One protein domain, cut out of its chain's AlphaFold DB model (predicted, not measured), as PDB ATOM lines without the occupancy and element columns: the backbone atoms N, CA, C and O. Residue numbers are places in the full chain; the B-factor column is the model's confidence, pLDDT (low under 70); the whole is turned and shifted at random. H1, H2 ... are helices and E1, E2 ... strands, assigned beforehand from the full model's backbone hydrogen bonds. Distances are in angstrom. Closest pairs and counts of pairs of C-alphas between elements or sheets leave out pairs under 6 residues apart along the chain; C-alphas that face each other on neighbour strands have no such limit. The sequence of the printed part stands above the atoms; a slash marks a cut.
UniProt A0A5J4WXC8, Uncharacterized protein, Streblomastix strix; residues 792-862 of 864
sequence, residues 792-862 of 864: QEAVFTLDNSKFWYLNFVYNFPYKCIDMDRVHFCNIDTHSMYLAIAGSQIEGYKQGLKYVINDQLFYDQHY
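Overview. This is residues 792 to 862 of the 864 residues of an uncharacterized protein of Streblomastix strix (UniProt A0A5J4WXC8). One long helix, H1, reaches out as an arm whose first residues, 792 to 797, stand free, and the two-stranded hairpin E1 and E2 folds back along the same axis, apart from it. Near the helix's other end the short H2 meets H4, and the small H3 follows the hairpin. The printed part has 71 residues, with four named helices and two antiparallel strands in the order H1, H2, E1, E2, H3, H4, a mixed class. It is loose, with a radius of gyration of the C-alphas of 14.3 A and spans of 49 by 25 by 19 A.

Arrangement. Start at the hairpin of E1, residues 822 to 828, and E2, residues 831 to 836, antiparallel at 160 degrees; N 823 and O 835 are 2.8 A apart, within hydrogen-bond range. H1, residues 792 to 811, is apart from both strands. H2, residues 813 to 816, and H1 meet only through their link. H2 touches H4, residues 855 to 861, the closest C-alphas being those of Cys 816 and Tyr 858, 5.8 A apart. H3, residues 843 to 846, is apart from H1, H2, E1 and H4. Each O i to N i+4 pair is within hydrogen-bond range in H1 and H4; H2 and H3 are too short for one, and their single O i to N i+3 pair is within range in H2, not in H3.

Along the chain. Find C-alpha 792 at (34.047, 50.711, 31.368); from there H1 runs 27.5 A to C-alpha 811. E1 measures 17.2 A and E2 15.6 A. H4 ends at C-alpha 861, (53.353, 26.038, 21.432).

Size, cuts and confidence. The farthest C-alphas, of Gln 792 and Ile 841, are 49.6 A apart. The printed part has no cut and no long link. Mean pLDDT of the printed part is 83.3; look for low confidence at residue 792, under 70.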
ATOM      1  N   GLN A 792      33.618  51.306  32.629       68.44
ATOM      2  CA  GLN A 792      34.047  50.711  31.368       68.44
ATOM      3  C   GLN A 792      35.313  49.853  31.521       68.44
ATOM      4  O   GLN A 792      35.378  48.778  30.931       68.44
ATOM      5  N   GLU A 793      36.259  50.245  32.381       73.50
ATOM      6  CA  GLU A 793      37.494  49.484  32.619       73.50
ATOM      7  C   GLU A 793      37.188  48.098  33.191       73.50
ATOM      8  O   GLU A 793      37.736  47.087  32.743       73.50
ATOM      9  N   ALA A 794      36.246  48.025  34.135       73.81
ATOM     10  CA  ALA A 794      35.806  46.761  34.709       73.81
ATOM     11  C   ALA A 794      35.076  45.889  33.672       73.81
ATOM     12  O   ALA A 794      35.271  44.676  33.641       73.81
ATOM     13  N   VAL A 795      34.256  46.478  32.798       73.06
ATOM     14  CA  VAL A 795      33.564  45.722  31.739       73.06
ATOM     15  C   VAL A 795      34.575  45.116  30.764       73.06
ATOM     16  O   VAL A 795      34.589  43.898  30.575       73.06
ATOM     17  N   PHE A 796      35.481  45.931  30.218       76.00
ATOM     18  CA  PHE A 796      36.463  45.464  29.239       76.00
ATOM     19  C   PHE A 796      37.509  44.528  29.839       76.00
ATOM     20  O   PHE A 796      37.934  43.598  29.160       76.00
ATOM     21  N   THR A 797      37.903  44.696  31.105       78.38
ATOM     22  CA  THR A 797      38.804  43.739  31.772       78.38
ATOM     23  C   THR A 797      38.176  42.345  31.828       78.38
ATOM     24  O   THR A 797      38.835  41.352  31.511       78.38
ATOM     25  N   LEU A 798      36.887  42.258  32.177       77.44
ATOM     26  CA  LEU A 798      36.181  40.982  32.240       77.44
ATOM     27  C   LEU A 798      36.010  40.371  30.844       77.44
ATOM     28  O   LEU A 798      36.286  39.188  30.654       77.44
ATOM     29  N   ASP A 799      35.582  41.155  29.863       78.19
ATOM     30  CA  ASP A 799      35.331  40.634  28.518       78.19
ATOM     31  C   ASP A 799      36.626  40.255  27.789       78.19
ATOM     32  O   ASP A 799      36.681  39.189  27.174       78.19
ATOM     33  N   ASN A 800      37.710  41.017  27.966       80.69
ATOM     34  CA  ASN A 800      39.035  40.625  27.481       80.69
ATOM     35  C   ASN A 800      39.513  39.318  28.130       80.69
ATOM     36  O   ASN A 800      40.094  38.483  27.438       80.69
ATOM     37  N   SER A 801      39.247  39.095  29.424       80.50
ATOM     38  CA  SER A 801      39.605  37.823  30.071       80.50
ATOM     39  C   SER A 801      38.877  36.628  29.440       80.50
ATOM     40  O   SER A 801      39.505  35.607  29.159       80.50
ATOM     41  N   LYS A 802      37.583  36.777  29.112       80.88
ATOM     42  CA  LYS A 802      36.801  35.750  28.403       80.88
ATOM     43  C   LYS A 802      37.319  35.535  26.984       80.88
ATOM     44  O   LYS A 802      37.456  34.392  26.561       80.88
ATOM     45  N   PHE A 803      37.622  36.618  26.265       82.56
ATOM     46  CA  PHE A 803      38.165  36.555  24.910       82.56
ATOM     47  C   PHE A 803      39.470  35.760  24.876       82.56
ATOM     48  O   PHE A 803      39.579  34.818  24.098       82.56
ATOM     49  N   TRP A 804      40.434  36.076  25.746       81.38
ATOM     50  CA  TRP A 804      41.708  35.355  25.803       81.38
ATOM     51  C   TRP A 804      41.548  33.897  26.212       81.38
ATOM     52  O   TRP A 804      42.224  33.038  25.651       81.38
ATOM     53  N   TYR A 805      40.634  33.602  27.136       80.94
ATOM     54  CA  TYR A 805      40.345  32.230  27.535       80.94
ATOM     55  C   TYR A 805      39.747  31.415  26.378       80.94
ATOM     56  O   TYR A 805      40.232  30.327  26.074       80.94
ATOM     57  N   LEU A 806      38.740  31.952  25.681       81.56
ATOM     58  CA  LEU A 806      38.161  31.312  24.494       81.56
ATOM     59  C   LEU A 806      39.200  31.166  23.383       81.56
ATOM     60  O   LEU A 806      39.294  30.113  22.759       81.56
ATOM     61  N   ASN A 807      40.015  32.198  23.168       84.69
ATOM     62  CA  ASN A 807      41.095  32.176  22.195       84.69
ATOM     63  C   ASN A 807      42.099  31.059  22.513       84.69
ATOM     64  O   ASN A 807      42.465  30.311  21.613       84.69
ATOM     65  N   PHE A 808      42.488  30.898  23.782       84.50
ATOM     66  CA  PHE A 808      43.315  29.778  24.225       84.50
ATOM     67  C   PHE A 808      42.639  28.445  23.904       84.50
ATOM     68  O   PHE A 808      43.249  27.643  23.212       84.50
ATOM     69  N   VAL A 809      41.380  28.240  24.315       83.44
ATOM     70  CA  VAL A 809      40.632  26.991  24.079       83.44
ATOM     71  C   VAL A 809      40.569  26.633  22.586       83.44
ATOM     72  O   VAL A 809      40.910  25.514  22.206       83.44
ATOM     73  N   TYR A 810      40.185  27.573  21.721       83.06
ATOM     74  CA  TYR A 810      40.031  27.306  20.289       83.06
ATOM     75  C   TYR A 810      41.359  27.194  19.535       83.06
ATOM     76  O   TYR A 810      41.456  26.419  18.586       83.06
ATOM     77  N   ASN A 811      42.380  27.964  19.922       85.44
ATOM     78  CA  ASN A 811      43.649  27.994  19.193       85.44
ATOM     79  C   ASN A 811      44.742  27.096  19.771       85.44
ATOM     80  O   ASN A 811      45.767  26.956  19.107       85.44
ATOM     81  N   PHE A 812      44.537  26.487  20.940       87.75
ATOM     82  CA  PHE A 812      45.458  25.503  21.506       87.75
ATOM     83  C   PHE A 812      44.784  24.135  21.737       87.75
ATOM     84  O   PHE A 812      44.975  23.285  20.867       87.75
ATOM     85  N   PRO A 813      43.941  23.887  22.770       85.88
ATOM     86  CA  PRO A 813      43.300  22.585  22.978       85.88
ATOM     87  C   PRO A 813      42.623  21.997  21.735       85.88
ATOM     88  O   PRO A 813      42.944  20.882  21.355       85.88
ATOM     89  N   TYR A 814      41.767  22.749  21.037       86.50
ATOM     90  CA  TYR A 814      41.069  22.230  19.849       86.50
ATOM     91  C   TYR A 814      41.986  21.908  18.656       86.50
ATOM     92  O   TYR A 814      41.553  21.215  17.738       86.50
ATOM     93  N   LYS A 815      43.225  22.417  18.636       87.75
ATOM     94  CA  LYS A 815      44.175  22.169  17.541       87.75
ATOM     95  C   LYS A 815      45.074  20.965  17.775       87.75
ATOM     96  O   LYS A 815      45.484  20.354  16.797       87.75
ATOM     97  N   CYS A 816      45.395  20.646  19.028       89.44
ATOM     98  CA  CYS A 816      46.360  19.591  19.346       89.44
ATOM     99  C   CYS A 816      45.870  18.537  20.338       89.44
ATOM    100  O   CYS A 816      46.637  17.640  20.685       89.44
ATOM    101  N   ILE A 817      44.622  18.624  20.806       89.62
ATOM    102  CA  ILE A 817      44.009  17.647  21.705       89.62
ATOM    103  C   ILE A 817      42.826  16.972  21.005       89.62
ATOM    104  O   ILE A 817      42.023  17.608  20.324       89.62
ATOM    105  N   ASP A 818      42.717  15.662  21.198       89.31
ATOM    106  CA  ASP A 818      41.573  14.845  20.819       89.31
ATOM    107  C   ASP A 818      40.382  15.138  21.742       89.31
ATOM    108  O   ASP A 818      40.272  14.620  22.860       89.31
ATOM    109  N   MET A 819      39.487  15.998  21.260       86.50
ATOM    110  CA  MET A 819      38.310  16.445  22.002       86.50
ATOM    111  C   MET A 819      37.249  15.348  22.184       86.50
ATOM    112  O   MET A 819      36.405  15.494  23.062       86.50
ATOM    113  N   ASP A 820      37.313  14.227  21.452       88.62
ATOM    114  CA  ASP A 820      36.426  13.074  21.682       88.62
ATOM    115  C   ASP A 820      36.841  12.275  22.931       88.62
ATOM    116  O   ASP A 820      36.061  11.503  23.495       88.62
ATOM    117  N   ARG A 821      38.077  12.483  23.401       87.69
ATOM    118  CA  ARG A 821      38.653  11.842  24.593       87.69
ATOM    119  C   ARG A 821      38.795  12.795  25.776       87.69
ATOM    120  O   ARG A 821      39.363  12.415  26.804       87.69
ATOM    121  N   VAL A 822      38.274  14.013  25.656       86.69
ATOM    122  CA  VAL A 822      38.324  15.042  26.694       86.69
ATOM    123  C   VAL A 822      36.935  15.615  26.930       86.69
ATOM    124  O   VAL A 822      36.258  16.056  26.011       86.69
ATOM    125  N   HIS A 823      36.515  15.660  28.191       86.00
ATOM    126  CA  HIS A 823      35.245  16.250  28.592       86.00
ATOM    127  C   HIS A 823      35.472  17.484  29.468       86.00
ATOM    128  O   HIS A 823      36.207  17.429  30.455       86.00
ATOM    129  N   PHE A 824      34.819  18.599  29.136       82.81
ATOM    130  CA  PHE A 824      34.831  19.800  29.970       82.81
ATOM    131  C   PHE A 824      33.928  19.598  31.187       82.81
ATOM    132  O   PHE A 824      32.714  19.498  31.049       82.81
ATOM    133  N   CYS A 825      34.511  19.558  32.384       83.19
ATOM    134  CA  CYS A 825      33.755  19.381  33.624       83.19
ATOM    135  C   CYS A 825      33.263  20.713  34.186       83.19
ATOM    136  O   CYS A 825      32.102  20.845  34.560       83.19
ATOM    137  N   ASN A 826      34.166  21.687  34.295       80.94
ATOM    138  CA  ASN A 826      33.857  23.001  34.838       80.94
ATOM    139  C   ASN A 826      34.832  24.045  34.294       80.94
ATOM    140  O   ASN A 826      35.999  23.751  34.019       80.94
ATOM    141  N   ILE A 827      34.352  25.276  34.185       72.62
ATOM    142  CA  ILE A 827      35.136  26.440  33.793       72.62
ATOM    143  C   ILE A 827      34.934  27.491  34.879       72.62
ATOM    144  O   ILE A 827      33.805  27.906  35.134       72.62
ATOM    145  N   ASP A 828      36.027  27.941  35.497       74.75
ATOM    146  CA  ASP A 828      35.981  29.026  36.478       74.75
ATOM    147  C   ASP A 828      37.066  30.061  36.194       74.75
ATOM    148  O   ASP A 828      38.229  29.871  36.559       74.75
ATOM    149  N   THR A 829      36.641  31.169  35.573       70.25
ATOM    150  CA  THR A 829      37.335  32.455  35.367       70.25
ATOM    151  C   THR A 829      38.695  32.388  34.653       70.25
ATOM    152  O   THR A 829      38.881  33.011  33.616       70.25
ATOM    153  N   HIS A 830      39.652  31.658  35.214       71.81
ATOM    154  CA  HIS A 830      41.031  31.488  34.752       71.81
ATOM    155  C   HIS A 830      41.511  30.029  34.856       71.81
ATOM    156  O   HIS A 830      42.693  29.751  34.674       71.81
ATOM    157  N   SER A 831      40.613  29.095  35.178       80.62
ATOM    158  CA  SER A 831      40.901  27.671  35.341       80.62
ATOM    159  C   SER A 831      39.974  26.826  34.471       80.62
ATOM    160  O   SER A 831      38.848  27.225  34.159       80.62
ATOM    161  N   MET A 832      40.477  25.674  34.031       82.69
ATOM    162  CA  MET A 832      39.765  24.720  33.185       82.69
ATOM    163  C   MET A 832      39.867  23.339  33.819       82.69
ATOM    164  O   MET A 832      40.973  22.841  34.024       82.69
ATOM    165  N   TYR A 833      38.728  22.723  34.121       86.06
ATOM    166  CA  TYR A 833      38.680  21.372  34.667       86.06
ATOM    167  C   TYR A 833      38.250  20.409  33.570       86.06
ATOM    168  O   TYR A 833      37.128  20.490  33.065       86.06
ATOM    169  N   LEU A 834      39.160  19.510  33.208       86.25
ATOM    170  CA  LEU A 834      38.973  18.527  32.152       86.25
ATOM    171  C   LEU A 834      38.965  17.115  32.742       86.25
ATOM    172  O   LEU A 834      39.821  16.780  33.562       86.25
ATOM    173  N   ALA A 835      38.045  16.277  32.278       86.69
ATOM    174  CA  ALA A 835      38.129  14.832  32.431       86.69
ATOM    175  C   ALA A 835      38.763  14.239  31.172       86.69
ATOM    176  O   ALA A 835      38.309  14.489  30.058       86.69
ATOM    177  N   ILE A 836      39.828  13.464  31.361       87.38
ATOM    178  CA  ILE A 836      40.671  12.953  30.281       87.38
ATOM    179  C   ILE A 836      40.522  11.434  30.233       87.38
ATOM    180  O   ILE A 836      40.794  10.742  31.217       87.38
ATOM    181  N   ALA A 837      40.115  10.904  29.081       86.06
ATOM    182  CA  ALA A 837      40.011   9.471  28.834       86.06
ATOM    183  C   ALA A 837      41.396   8.882  28.512       86.06
ATOM    184  O   ALA A 837      41.721   8.601  27.357       86.06
ATOM    185  N   GLY A 838      42.228   8.727  29.544       81.62
ATOM    186  CA  GLY A 838      43.607   8.243  29.441       81.62
ATOM    187  C   GLY A 838      43.910   6.969  30.252       81.62
ATOM    188  O   GLY A 838      43.016   6.198  30.590       81.62
ATOM    189  N   SER A 839      45.185   6.716  30.550       83.25
ATOM    190  CA  SER A 839      45.668   5.547  31.294       83.25
ATOM    191  C   SER A 839      45.220   5.558  32.759       83.25
ATOM    192  O   SER A 839      45.568   6.456  33.527       83.25
ATOM    193  N   GLN A 840      44.513   4.505  33.182       78.25
ATOM    194  CA  GLN A 840      44.166   4.288  34.593       78.25
ATOM    195  C   GLN A 840      45.398   4.018  35.474       78.25
ATOM    196  O   GLN A 840      45.356   4.284  36.671       78.25
ATOM    197  N   ILE A 841      46.492   3.519  34.890       83.75
ATOM    198  CA  ILE A 841      47.725   3.180  35.617       83.75
ATOM    199  C   ILE A 841      48.519   4.447  35.959       83.75
ATOM    200  O   ILE A 841      49.001   4.590  37.079       83.75
ATOM    201  N   GLU A 842      48.646   5.381  35.010       82.81
ATOM    202  CA  GLU A 842      49.345   6.656  35.246       82.81
ATOM    203  C   GLU A 842      48.466   7.662  36.021       82.81
ATOM    204  O   GLU A 842      48.980   8.566  36.687       82.81
ATOM    205  N   GLY A 843      47.138   7.490  35.993       82.25
ATOM    206  CA  GLY A 843      46.194   8.300  36.761       82.25
ATOM    207  C   GLY A 843      46.299   9.784  36.405       82.25
ATOM    208  O   GLY A 843      46.377  10.145  35.237       82.25
ATOM    209  N   TYR A 844      46.326  10.673  37.400       78.62
ATOM    210  CA  TYR A 844      46.447  12.119  37.156       78.62
ATOM    211  C   TYR A 844      47.830  12.541  36.627       78.62
ATOM    212  O   TYR A 844      47.957  13.610  36.035       78.62
ATOM    213  N   LYS A 845      48.870  11.714  36.816       85.62
ATOM    214  CA  LYS A 845      50.245  12.045  36.401       85.62
ATOM    215  C   LYS A 845      50.430  12.028  34.886       85.62
ATOM    216  O   LYS A 845      51.415  12.565  34.395       85.62
ATOM    217  N   GLN A 846      49.486  11.438  34.155       83.75
ATOM    218  CA  GLN A 846      49.529  11.381  32.698       83.75
ATOM    219  C   GLN A 846      49.361  12.751  32.021       83.75
ATOM    220  O   GLN A 846      49.712  12.898  30.852       83.75
ATOM    221  N   GLY A 847      48.793  13.746  32.718       85.62
ATOM    222  CA  GLY A 847      48.474  15.047  32.127       85.62
ATOM    223  C   GLY A 847      47.655  14.904  30.838       85.62
ATOM    224  O   GLY A 847      46.660  14.183  30.809       85.62
ATOM    225  N   LEU A 848      48.102  15.558  29.762       87.56
ATOM    226  CA  LEU A 848      47.474  15.497  28.433       87.56
ATOM    227  C   LEU A 848      48.074  14.422  27.510       87.56
ATOM    228  O   LEU A 848      47.574  14.216  26.409       87.56
ATOM    229  N   LYS A 849      49.108  13.697  27.951       86.31
ATOM    230  CA  LYS A 849      49.955  12.812  27.129       86.31
ATOM    231  C   LYS A 849      49.193  11.871  26.187       86.31
ATOM    232  O   LYS A 849      49.607  11.680  25.054       86.31
ATOM    233  N   TYR A 850      48.095  11.266  26.646       87.25
ATOM    234  CA  TYR A 850      47.346  10.260  25.872       87.25
ATOM    235  C   TYR A 850      46.222  10.818  25.001       87.25
ATOM    236  O   TYR A 850      45.558  10.041  24.310       87.25
ATOM    237  N   VAL A 851      45.983  12.125  25.069       89.00
ATOM    238  CA  VAL A 851      44.935  12.816  24.312       89.00
ATOM    239  C   VAL A 851      45.504  13.871  23.371       89.00
ATOM    240  O   VAL A 851      44.733  14.555  22.718       89.00
ATOM    241  N   ILE A 852      46.828  14.003  23.257       90.12
ATOM    242  CA  ILE A 852      47.451  14.857  22.241       90.12
ATOM    243  C   ILE A 852      47.338  14.153  20.882       90.12
ATOM    244  O   ILE A 852      47.795  13.020  20.736       90.12
ATOM    245  N   ASN A 853      46.719  14.805  19.896       91.12
ATOM    246  CA  ASN A 853      46.587  14.286  18.527       91.12
ATOM    247  C   ASN A 853      47.585  14.927  17.544       91.12
ATOM    248  O   ASN A 853      47.960  14.285  16.565       91.12
ATOM    249  N   ASP A 854      48.068  16.136  17.837       89.81
ATOM    250  CA  ASP A 854      49.134  16.817  17.099       89.81
ATOM    251  C   ASP A 854      50.282  17.169  18.053       89.81
ATOM    252  O   ASP A 854      50.323  18.235  18.674       89.81
ATOM    253  N   GLN A 855      51.221  16.227  18.181       89.69
ATOM    254  CA  GLN A 855      52.387  16.371  19.053       89.69
ATOM    255  C   GLN A 855      53.315  17.498  18.587       89.69
ATOM    256  O   GLN A 855      53.885  18.200  19.415       89.69
ATOM    257  N   LEU A 856      53.441  17.710  17.272       89.81
ATOM    258  CA  LEU A 856      54.318  18.742  16.724       89.81
ATOM    259  C   LEU A 856      53.790  20.139  17.071       89.81
ATOM    260  O   LEU A 856      54.563  20.991  17.508       89.81
ATOM    261  N   PHE A 857      52.485  20.368  16.904       90.00
ATOM    262  CA  PHE A 857      51.850  21.622  17.304       90.00
ATOM    263  C   PHE A 857      51.938  21.826  18.819       90.00
ATOM    264  O   PHE A 857      52.276  22.920  19.275       90.00
ATOM    265  N   TYR A 858      51.676  20.772  19.601       88.75
ATOM    266  CA  TYR A 858      51.786  20.825  21.057       88.75
ATOM    267  C   TYR A 858      53.195  21.249  21.494       88.75
ATOM    268  O   TYR A 858      53.328  22.246  22.197       88.75
ATOM    269  N   ASP A 859      54.244  20.582  21.009       87.94
ATOM    270  CA  ASP A 859      55.636  20.853  21.395       87.94
ATOM    271  C   ASP A 859      56.132  22.238  20.929       87.94
ATOM    272  O   ASP A 859      56.998  22.844  21.560       87.94
ATOM    273  N   GLN A 860      55.592  22.774  19.828       88.94
ATOM    274  CA  GLN A 860      55.938  24.117  19.340       88.94
ATOM    275  C   GLN A 860      55.336  25.239  20.195       88.94
ATOM    276  O   GLN A 860      55.943  26.308  20.334       88.94
ATOM    277  N   HIS A 861      54.140  25.017  20.740       83.12
ATOM    278  CA  HIS A 861      53.353  26.038  21.432       83.12
ATOM    279  C   HIS A 861      53.345  25.886  22.959       83.12
ATOM    280  O   HIS A 861      53.079  26.863  23.660       83.12
ATOM    281  N   TYR A 862      53.677  24.707  23.476       79.62
ATOM    282  CA  TYR A 862      53.870  24.436  24.894       79.62
ATOM    283  C   TYR A 862      55.363  24.504  25.240       79.62
ATOM    284  O   TYR A 862      56.168  23.730  24.730       79.62
TER     285      TYR A 862